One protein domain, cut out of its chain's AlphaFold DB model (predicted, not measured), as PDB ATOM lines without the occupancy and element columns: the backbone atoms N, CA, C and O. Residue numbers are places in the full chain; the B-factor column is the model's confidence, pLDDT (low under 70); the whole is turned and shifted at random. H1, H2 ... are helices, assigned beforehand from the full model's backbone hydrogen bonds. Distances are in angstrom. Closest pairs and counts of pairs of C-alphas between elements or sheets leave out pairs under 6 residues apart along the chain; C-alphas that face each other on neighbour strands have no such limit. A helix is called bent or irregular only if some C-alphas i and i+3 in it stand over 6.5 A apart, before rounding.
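Overview. This is residues 2 to 75 of the 291 residues of the protein "4-amino-4-deoxy-L-arabinose transferase" of Flavobacteriaceae bacterium (UniProt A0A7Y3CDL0). Three helices make a flat, open V: the hairpin of H1 and H2 is one arm, the long helix H3 is the other, and H2 and H3 meet near their ends at the corner. H1 packs side by side with H2, while H3 folds back from the corner and slants away from H2, with H1 and H3 apart. The printed part has 74 residues with three named helices, in the order H1, H2, H3, and no named strand; its class is all helix. It is only just loose, close to extended, with a radius of gyration of the C-alphas of 16.8 A, and the C-alphas span 45 by 40 by 16 A.

Arrangement. H1, residues 2 to 16, touches H2, residues 23 to 43; their closest C-alphas, those of Thr 5 and Ile 29, are 5.2 A apart. Their lines stand at a shallow tilt of 32 degrees and they run opposite ways, a helical hairpin. H2 has a kink of 42 degrees near residue 30. It is irregular, but only just: C-alphas 28 and 31 are 6.9 A apart, and its line is a rough one. H2 and H3, residues 45 to 70, touch only at the corner by their link, H2 with residues 40 to 42 alone and H3 with residues 47 to 48 alone. Their closest C-alphas are those of Met 41 and Arg 48, 4.7 A apart. The lines of H2 and H3 stand at a steep tilt of 39 degrees, opposite ways, and their centres are 17.7 A apart. H1 and H3 are apart. In H1 and H3 every O i to N i+4 pair is within hydrogen-bond range; in H2 it is 10 of 17.

Along the chain. H1 begins at Arg 2, with its C-alpha at (25.257, -122.856, -0.903), and measures 20.9 A from first to last C-alpha. H2 runs from Thr 23 to Thr 43 over 31.0 A, and its last C-alpha is at (12.688, -133.864, -0.945). H3, the longest helix with 26 residues, runs from Lys 45 over 37.7 A to Val 70, whose C-alpha is at (-3.596, -97.964, -11.090).

Size, cuts and confidence. The two C-alphas farthest apart, those of Phe 3 and Pro 73, are 46.3 A apart. The link from H1 to H2 is short, with 6 residues, and the link from H2 to H3 is tight, with 1 residue. Three stretches stand free: residues 14 to 19, of which 14 to 16 belong to H1; residues 53 to 63 of H3; and residues 68 to 73, of which 68 to 70 belong to H3. The printed part has no cut. The mean pLDDT of the printed part is 89.7, and no printed residue is under 70.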
ATOM      1  N   ARG A   2      25.434-123.395  -2.276       89.38
ATOM      2  CA  ARG A   2      25.257-122.856  -0.903       89.38
ATOM      3  C   ARG A   2      26.337-121.842  -0.499       89.38
ATOM      4  O   ARG A   2      26.001-120.751  -0.064       89.38
ATOM      5  N   PHE A   3      27.610-122.177  -0.724       90.62
ATOM      6  CA  PHE A   3      28.738-121.279  -0.443       90.62
ATOM      7  C   PHE A   3      28.644-119.950  -1.206       90.62
ATOM      8  O   PHE A   3      28.889-118.899  -0.634       90.62
ATOM      9  N   VAL A   4      28.214-119.987  -2.470       88.56
ATOM     10  CA  VAL A   4      28.031-118.781  -3.292       88.56
ATOM     11  C   VAL A   4      26.887-117.927  -2.742       88.56
ATOM     12  O   VAL A   4      27.071-116.736  -2.530       88.56
ATOM     13  N   THR A   5      25.730-118.527  -2.444       89.81
ATOM     14  CA  THR A   5      24.577-117.803  -1.889       89.81
ATOM     15  C   THR A   5      24.916-117.136  -0.556       89.81
ATOM     16  O   THR A   5      24.731-115.932  -0.412       89.81
ATOM     17  N   PHE A   6      25.447-117.892   0.410       92.56
ATOM     18  CA  PHE A   6      25.764-117.353   1.735       92.56
ATOM     19  C   PHE A   6      26.984-116.432   1.726       92.56
ATOM     20  O   PHE A   6      26.980-115.432   2.432       92.56
ATOM     21  N   GLY A   7      27.999-116.726   0.911       92.00
ATOM     22  CA  GLY A   7      29.198-115.898   0.789       92.00
ATOM     23  C   GLY A   7      28.888-114.517   0.218       92.00
ATOM     24  O   GLY A   7      29.322-113.518   0.779       92.00
ATOM     25  N   VAL A   8      28.071-114.445  -0.837       91.44
ATOM     26  CA  VAL A   8      27.639-113.163  -1.415       91.44
ATOM     27  C   VAL A   8      26.754-112.389  -0.433       91.44
ATOM     28  O   VAL A   8      26.953-111.189  -0.263       91.44
ATOM     29  N   LEU A   9      25.827-113.059   0.265       91.06
ATOM     30  CA  LEU A   9      25.017-112.417   1.308       91.06
ATOM     31  C   LEU A   9      25.877-111.857   2.442       91.06
ATOM     32  O   LEU A   9      25.684-110.712   2.835       91.06
ATOM     33  N   LEU A  10      26.835-112.636   2.949       93.31
ATOM     34  CA  LEU A  10      27.711-112.215   4.040       93.31
ATOM     35  C   LEU A  10      28.638-111.075   3.609       93.31
ATOM     36  O   LEU A  10      28.783-110.097   4.336       93.31
ATOM     37  N   PHE A  11      29.220-111.169   2.412       91.12
ATOM     38  CA  PHE A  11      30.050-110.112   1.842       91.12
ATOM     39  C   PHE A  11      29.281-108.792   1.740       91.12
ATOM     40  O   PHE A  11      29.758-107.764   2.223       91.12
ATOM     41  N   PHE A  12      28.074-108.810   1.167       89.69
ATOM     42  CA  PHE A  12      27.267-107.598   1.040       89.69
ATOM     43  C   PHE A  12      26.694-107.119   2.371       89.69
ATOM     44  O   PHE A  12      26.576-105.913   2.562       89.69
ATOM     45  N   LEU A  13      26.414-108.017   3.317       90.56
ATOM     46  CA  LEU A  13      26.045-107.635   4.676       90.56
ATOM     47  C   LEU A  13      27.181-106.852   5.347       90.56
ATOM     48  O   LEU A  13      26.946-105.759   5.851       90.56
ATOM     49  N   ILE A  14      28.416-107.354   5.292       92.81
ATOM     50  CA  ILE A  14      29.584-106.655   5.850       92.81
ATOM     51  C   ILE A  14      29.836-105.340   5.100       92.81
ATOM     52  O   ILE A  14      30.023-104.298   5.724       92.81
ATOM     53  N   SER A  15      29.779-105.357   3.766       88.56
ATOM     54  CA  SER A  15      29.962-104.161   2.936       88.56
ATOM     55  C   SER A  15      28.922-103.075   3.243       88.56
ATOM     56  O   SER A  15      29.260-101.888   3.239       88.56
ATOM     57  N   SER A  16      27.688-103.472   3.585       89.25
ATOM     58  CA  SER A  16      26.598-102.546   3.913       89.25
ATOM     59  C   SER A  16      26.862-101.675   5.142       89.25
ATOM     60  O   SER A  16      26.298-100.588   5.237       89.25
ATOM     61  N   LEU A  17      27.760-102.098   6.039       92.06
ATOM     62  CA  LEU A  17      28.170-101.307   7.204       92.06
ATOM     63  C   LEU A  17      29.051-100.107   6.827       92.06
ATOM     64  O   LEU A  17      29.104 -99.132   7.570       92.06
ATOM     65  N   GLN A  18      29.747-100.169   5.688       88.31
ATOM     66  CA  GLN A  18      30.668 -99.120   5.237       88.31
ATOM     67  C   GLN A  18      30.117 -98.299   4.070       88.31
ATOM     68  O   GLN A  18      30.421 -97.113   3.947       88.31
ATOM     69  N   ARG A  19      29.354 -98.922   3.165       81.56
ATOM     70  CA  ARG A  19      28.855 -98.286   1.939       81.56
ATOM     71  C   ARG A  19      27.421 -98.705   1.658       81.56
ATOM     72  O   ARG A  19      27.006 -99.810   1.983       81.56
ATOM     73  N   ARG A  20      26.665 -97.847   0.965       80.81
ATOM     74  CA  ARG A  20      25.350 -98.237   0.442       80.81
ATOM     75  C   ARG A  20      25.533 -99.303  -0.636       80.81
ATOM     76  O   ARG A  20      26.052 -99.020  -1.714       80.81
ATOM     77  N   VAL A  21      25.098-100.521  -0.342       79.81
ATOM     78  CA  VAL A  21      25.093-101.620  -1.308       79.81
ATOM     79  C   VAL A  21      23.941-101.418  -2.283       79.81
ATOM     80  O   VAL A  21      22.784-101.301  -1.883       79.81
ATOM     81  N   GLN A  22      24.249-101.394  -3.577       78.75
ATOM     82  CA  GLN A  22      23.227-101.370  -4.617       78.75
ATOM     83  C   GLN A  22      22.564-102.749  -4.724       78.75
ATOM     84  O   GLN A  22      23.244-103.761  -4.891       78.75
ATOM     85  N   THR A  23      21.231-102.795  -4.685       77.56
ATOM     86  CA  THR A  23      20.450-104.044  -4.717       77.56
ATOM     87  C   THR A  23      20.725-104.895  -5.961       77.56
ATOM     88  O   THR A  23      20.584-106.113  -5.912       77.56
ATOM     89  N   GLN A  24      21.190-104.284  -7.057       84.00
ATOM     90  CA  GLN A  24      21.546-104.981  -8.298       84.00
ATOM     91  C   GLN A  24      22.555-106.120  -8.091       84.00
ATOM     92  O   GLN A  24      22.454-107.148  -8.750       84.00
ATOM     93  N   TRP A  25      23.481-105.995  -7.135       81.88
ATOM     94  CA  TRP A  25      24.495-107.022  -6.885       81.88
ATOM     95  C   TRP A  25      23.929-108.309  -6.272       81.88
ATOM     96  O   TRP A  25      24.519-109.380  -6.406       81.88
ATOM     97  N   ILE A  26      22.751-108.229  -5.649       83.69
ATOM     98  CA  ILE A  26      22.054-109.381  -5.068       83.69
ATOM     99  C   ILE A  26      21.489-110.289  -6.174       83.69
ATOM    100  O   ILE A  26      21.241-111.468  -5.934       83.69
ATOM    101  N   ILE A  27      21.373-109.819  -7.422       87.94
ATOM    102  CA  ILE A  27      20.866-110.651  -8.523       87.94
ATOM    103  C   ILE A  27      21.717-111.912  -8.757       87.94
ATOM    104  O   ILE A  27      21.201-112.952  -9.163       87.94
ATOM    105  N   VAL A  28      23.012-111.851  -8.416       88.06
ATOM    106  CA  VAL A  28      23.971-112.958  -8.557       88.06
ATOM    107  C   VAL A  28      23.549-114.190  -7.751       88.06
ATOM    108  O   VAL A  28      23.815-115.321  -8.160       88.06
ATOM    109  N   ILE A  29      22.845-114.009  -6.626       91.88
ATOM    110  CA  ILE A  29      22.388-115.132  -5.795       91.88
ATOM    111  C   ILE A  29      21.035-115.702  -6.218       91.88
ATOM    112  O   ILE A  29      20.684-116.781  -5.740       91.88
ATOM    113  N   CYS A  30      20.288-115.043  -7.111       91.25
ATOM    114  CA  CYS A  30      18.943-115.477  -7.494       91.25
ATOM    115  C   CYS A  30      18.944-116.874  -8.125       91.25
ATOM    116  O   CYS A  30      18.152-117.721  -7.717       91.25
ATOM    117  N   ILE A  31      19.859-117.147  -9.064       91.44
ATOM    118  CA  ILE A  31      19.943-118.454  -9.738       91.44
ATOM    119  C   ILE A  31      20.369-119.559  -8.751       91.44
ATOM    120  O   ILE A  31      19.644-120.551  -8.628       91.44
ATOM    121  N   PRO A  32      21.472-119.414  -7.981       93.25
ATOM    122  CA  PRO A  32      21.825-120.394  -6.958       93.25
ATOM    123  C   PRO A  32      20.727-120.638  -5.923       93.25
ATOM    124  O   PRO A  32      20.474-121.790  -5.574       93.25
ATOM    125  N   ALA A  33      20.070-119.579  -5.441       91.50
ATOM    126  CA  ALA A  33      18.996-119.691  -4.464       91.50
ATOM    127  C   ALA A  33      17.788-120.437  -5.045       91.50
ATOM    128  O   ALA A  33      17.284-121.350  -4.396       91.50
ATOM    129  N   ALA A  34      17.377-120.126  -6.278       92.00
ATOM    130  CA  ALA A  34      16.277-120.815  -6.948       92.00
ATOM    131  C   ALA A  34      16.539-122.324  -7.073       92.00
ATOM    132  O   ALA A  34      15.679-123.124  -6.711       92.00
ATOM    133  N   ILE A  35      17.744-122.724  -7.497       93.31
ATOM    134  CA  ILE A  35      18.123-124.143  -7.623       93.31
ATOM    135  C   ILE A  35      18.144-124.835  -6.253       93.31
ATOM    136  O   ILE A  35      17.647-125.951  -6.113       93.31
ATOM    137  N   LEU A  36      18.705-124.185  -5.227       92.69
ATOM    138  CA  LEU A  36      18.756-124.742  -3.871       92.69
ATOM    139  C   LEU A  36      17.359-124.952  -3.285       92.69
ATOM    140  O   LEU A  36      17.087-126.018  -2.732       92.69
ATOM    141  N   VAL A  37      16.486-123.954  -3.426       91.06
ATOM    142  CA  VAL A  37      15.102-124.010  -2.951       91.06
ATOM    143  C   VAL A  37      14.322-125.078  -3.717       91.06
ATOM    144  O   VAL A  37      13.661-125.904  -3.091       91.06
ATOM    145  N   TYR A  38      14.451-125.130  -5.045       91.25
ATOM    146  CA  TYR A  38      13.774-126.127  -5.875       91.25
ATOM    147  C   TYR A  38      14.183-127.560  -5.517       91.25
ATOM    148  O   TYR A  38      13.321-128.401  -5.265       91.25
ATOM    149  N   ASN A  39      15.486-127.835  -5.408       92.19
ATOM    150  CA  ASN A  39      15.971-129.161  -5.022       92.19
ATOM    151  C   ASN A  39      15.450-129.577  -3.640       92.19
ATOM    152  O   ASN A  39      15.077-130.731  -3.443       92.19
ATOM    153  N   TYR A  40      15.370-128.639  -2.695       90.75
ATOM    154  CA  TYR A  40      14.830-128.913  -1.366       90.75
ATOM    155  C   TYR A  40      13.313-129.179  -1.380       90.75
ATOM    156  O   TYR A  40      12.821-130.040  -0.648       90.75
ATOM    157  N   MET A  41      12.561-128.512  -2.266       92.75
ATOM    158  CA  MET A  41      11.127-128.769  -2.476       92.75
ATOM    159  C   MET A  41      10.829-130.167  -3.031       92.75
ATOM    160  O   MET A  41       9.715-130.665  -2.843       92.75
ATOM    161  N   LEU A  42      11.779-130.801  -3.727       91.62
ATOM    162  CA  LEU A  42      11.615-132.170  -4.225       91.62
ATOM    163  C   LEU A  42      11.669-133.199  -3.092       91.62
ATOM    164  O   LEU A  42      10.955-134.199  -3.143       91.62
ATOM    165  N   THR A  43      12.478-132.939  -2.064       92.75
ATOM    166  CA  THR A  43      12.688-133.864  -0.945       92.75
ATOM    167  C   THR A  43      11.706-133.649   0.203       92.75
ATOM    168  O   THR A  43      11.250-134.626   0.792       92.75
ATOM    169  N   ASP A  44      11.344-132.398   0.518       93.81
ATOM    170  CA  ASP A  44      10.468-132.085   1.653       93.81
ATOM    171  C   ASP A  44       9.076-131.584   1.227       93.81
ATOM    172  O   ASP A  44       8.886-130.473   0.715       93.81
ATOM    173  N   LYS A  45       8.060-132.408   1.508       90.38
ATOM    174  CA  LYS A  45       6.654-132.114   1.190       90.38
ATOM    175  C   LYS A  45       6.106-130.936   2.002       90.38
ATOM    176  O   LYS A  45       5.241-130.221   1.486       90.38
ATOM    177  N   LEU A  46       6.572-130.732   3.239       92.38
ATOM    178  CA  LEU A  46       6.105-129.639   4.097       92.38
ATOM    179  C   LEU A  46       6.567-128.292   3.536       92.38
ATOM    180  O   LEU A  46       5.742-127.405   3.300       92.38
ATOM    181  N   THR A  47       7.864-128.167   3.252       89.38
ATOM    182  CA  THR A  47       8.450-126.953   2.674       89.38
ATOM    183  C   THR A  47       7.851-126.631   1.313       89.38
ATOM    184  O   THR A  47       7.467-125.487   1.073       89.38
ATOM    185  N   ARG A  48       7.644-127.635   0.450       91.88
ATOM    186  CA  ARG A  48       6.951-127.442  -0.835       91.88
ATOM    187  C   ARG A  48       5.569-126.807  -0.667       91.88
ATOM    188  O   ARG A  48       5.225-125.877  -1.395       91.88
ATOM    189  N   LYS A  49       4.780-127.285   0.300       93.81
ATOM    190  CA  LYS A  49       3.430-126.770   0.575       93.81
ATOM    191  C   LYS A  49       3.461-125.323   1.069       93.81
ATOM    192  O   LYS A  49       2.633-124.521   0.642       93.81
ATOM    193  N   TRP A  50       4.403-124.983   1.946       93.94
ATOM    194  CA  TRP A  50       4.558-123.619   2.457       93.94
ATOM    195  C   TRP A  50       5.055-122.645   1.400       93.94
ATOM    196  O   TRP A  50       4.479-121.570   1.279       93.94
ATOM    197  N   ILE A  51       6.042-123.025   0.589       91.88
ATOM    198  CA  ILE A  51       6.527-122.181  -0.511       91.88
ATOM    199  C   ILE A  51       5.397-121.887  -1.494       91.88
ATOM    200  O   ILE A  51       5.218-120.736  -1.878       91.88
ATOM    201  N   PHE A  52       4.588-122.888  -1.848       92.56
ATOM    202  CA  PHE A  52       3.445-122.668  -2.731       92.56
ATOM    203  C   PHE A  52       2.418-121.698  -2.125       92.56
ATOM    204  O   PHE A  52       1.969-120.771  -2.794       92.56
ATOM    205  N   ARG A  53       2.085-121.858  -0.836       94.88
ATOM    206  CA  ARG A  53       1.177-120.944  -0.118       94.88
ATOM    207  C   ARG A  53       1.729-119.523  -0.035       94.88
ATOM    208  O   ARG A  53       1.004-118.584  -0.335       94.88
ATOM    209  N   MET A  54       2.997-119.366   0.335       94.56
ATOM    210  CA  MET A  54       3.667-118.066   0.401       94.56
ATOM    211  C   MET A  54       3.769-117.418  -0.978       94.56
ATOM    212  O   MET A  54       3.569-116.216  -1.098       94.56
ATOM    213  N   GLY A  55       4.013-118.209  -2.025       94.56
ATOM    214  CA  GLY A  55       3.983-117.753  -3.411       94.56
ATOM    215  C   GLY A  55       2.607-117.221  -3.806       94.56
ATOM    216  O   GLY A  55       2.517-116.132  -4.368       94.56
ATOM    217  N   LEU A  56       1.532-117.930  -3.447       96.62
ATOM    218  CA  LEU A  56       0.165-117.471  -3.694       96.62
ATOM    219  C   LEU A  56      -0.154-116.182  -2.925       96.62
ATOM    220  O   LEU A  56      -0.687-115.244  -3.509       96.62
ATOM    221  N   VAL A  57       0.220-116.102  -1.644       97.25
ATOM    222  CA  VAL A  57       0.078-114.879  -0.836       97.25
ATOM    223  C   VAL A  57       0.858-113.721  -1.461       97.25
ATOM    224  O   VAL A  57       0.319-112.628  -1.592       97.25
ATOM    225  N   ASN A  58       2.089-113.955  -1.918       96.19
ATOM    226  CA  ASN A  58       2.896-112.943  -2.593       96.19
ATOM    227  C   ASN A  58       2.235-112.457  -3.891       96.19
ATOM    228  O   ASN A  58       2.185-111.257  -4.131       96.19
ATOM    229  N   ILE A  59       1.679-113.362  -4.703       97.00
ATOM    230  CA  ILE A  59       0.918-112.989  -5.906       97.00
ATOM    231  C   ILE A  59      -0.285-112.117  -5.530       97.00
ATOM    232  O   ILE A  59      -0.484-111.076  -6.149       97.00
ATOM    233  N   LEU A  60      -1.056-112.494  -4.505       96.69
ATOM    234  CA  LEU A  60      -2.202-111.705  -4.042       96.69
ATOM    235  C   LEU A  60      -1.783-110.310  -3.564       96.69
ATOM    236  O   LEU A  60      -2.416-109.326  -3.941       96.69
ATOM    237  N   ILE A  61      -0.694-110.208  -2.798       95.56
ATOM    238  CA  ILE A  61      -0.137-108.923  -2.355       95.56
ATOM    239  C   ILE A  61       0.303-108.087  -3.561       95.56
ATOM    240  O   ILE A  61      -0.064-106.920  -3.658       95.56
ATOM    241  N   LEU A  62       1.047-108.666  -4.508       95.50
ATOM    242  CA  LEU A  62       1.503-107.960  -5.708       95.50
ATOM    243  C   LEU A  62       0.334-107.479  -6.576       95.50
ATOM    244  O   LEU A  62       0.398-106.379  -7.120       95.50
ATOM    245  N   LEU A  63      -0.732-108.273  -6.695       94.44
ATOM    246  CA  LEU A  63      -1.950-107.880  -7.402       94.44
ATOM    247  C   LEU A  63      -2.665-106.735  -6.687       94.44
ATOM    248  O   LEU A  63      -3.017-105.753  -7.334       94.44
ATOM    249  N   PHE A  64      -2.828-106.823  -5.366       91.06
ATOM    250  CA  PHE A  64      -3.421-105.753  -4.565       91.06
ATOM    251  C   PHE A  64      -2.635-104.442  -4.702       91.06
ATOM    252  O   PHE A  64      -3.215-103.400  -5.010       91.06
ATOM    253  N   LEU A  65      -1.307-104.500  -4.570       89.50
ATOM    254  CA  LEU A  65      -0.432-103.344  -4.765       89.50
ATOM    255  C   LEU A  65      -0.529-102.798  -6.196       89.50
ATOM    256  O   LEU A  65      -0.591-101.587  -6.376       89.50
ATOM    257  N   ARG A  66      -0.602-103.659  -7.221       89.75
ATOM    258  CA  ARG A  66      -0.791-103.223  -8.615       89.75
ATOM    259  C   ARG A  66      -2.116-102.508  -8.841       89.75
ATOM    260  O   ARG A  66      -2.120-101.501  -9.536       89.75
ATOM    261  N   ILE A  67      -3.214-103.006  -8.274       89.12
ATOM    262  CA  ILE A  67      -4.511-102.316  -8.337       89.12
ATOM    263  C   ILE A  67      -4.377-100.937  -7.688       89.12
ATOM    264  O   ILE A  67      -4.828 -99.948  -8.255       89.12
ATOM    265  N   GLY A  68      -3.665-100.863  -6.566       84.19
ATOM    266  CA  GLY A  68      -3.316 -99.612  -5.906       84.19
ATOM    267  C   GLY A  68      -2.554 -98.600  -6.743       84.19
ATOM    268  O   GLY A  68      -2.846 -97.412  -6.691       84.19
ATOM    269  N   LEU A  69      -1.587 -99.074  -7.528       83.50
ATOM    270  CA  LEU A  69      -0.800 -98.237  -8.437       83.50
ATOM    271  C   LEU A  69      -1.588 -97.749  -9.657       83.50
ATOM    272  O   LEU A  69      -1.110 -96.868 -10.359       83.50
ATOM    273  N   VAL A  70      -2.732 -98.361  -9.966       85.00
ATOM    274  CA  VAL A  70      -3.596 -97.964 -11.090       85.00
ATOM    275  C   VAL A  70      -4.745 -97.084 -10.604       85.00
ATOM    276  O   VAL A  70      -5.152 -96.155 -11.299       85.00
ATOM    277  N   PHE A  71      -5.288 -97.392  -9.428       83.44
ATOM    278  CA  PHE A  71      -6.430 -96.707  -8.847       83.44
ATOM    279  C   PHE A  71      -5.967 -95.754  -7.746       83.44
ATOM    280  O   PHE A  71      -5.930 -96.116  -6.571       83.44
ATOM    281  N   GLU A  72      -5.643 -94.524  -8.147       77.31
ATOM    282  CA  GLU A  72      -5.138 -93.456  -7.276       77.31
ATOM    283  C   GLU A  72      -5.884 -93.320  -5.931       77.31
ATOM    284  O   GLU A  72      -5.207 -93.265  -4.908       77.31
ATOM    285  N   PRO A  73      -7.233 -93.369  -5.849       81.94
ATOM    286  CA  PRO A  73      -7.932 -93.236  -4.566       81.94
ATOM    287  C   PRO A  73      -7.684 -94.369  -3.555       81.94
ATOM    288  O   PRO A  73      -8.030 -94.219  -2.386       81.94
ATOM    289  N   LEU A  74      -7.143 -95.518  -3.981       80.69
ATOM    290  CA  LEU A  74      -6.936 -96.677  -3.106       80.69
ATOM    291  C   LEU A  74      -5.707 -96.514  -2.197       80.69
ATOM    292  O   LEU A  74      -5.646 -97.141  -1.141       80.69
ATOM    293  N   PHE A  75      -4.737 -95.680  -2.588       75.94
ATOM    294  CA  PHE A  75      -3.530 -95.417  -1.809       75.94
ATOM    295  C   PHE A  75      -3.335 -93.912  -1.610       75.94
ATOM    296  O   PHE A  75      -3.415 -93.157  -2.569       75.94
TER     297      PHE A  75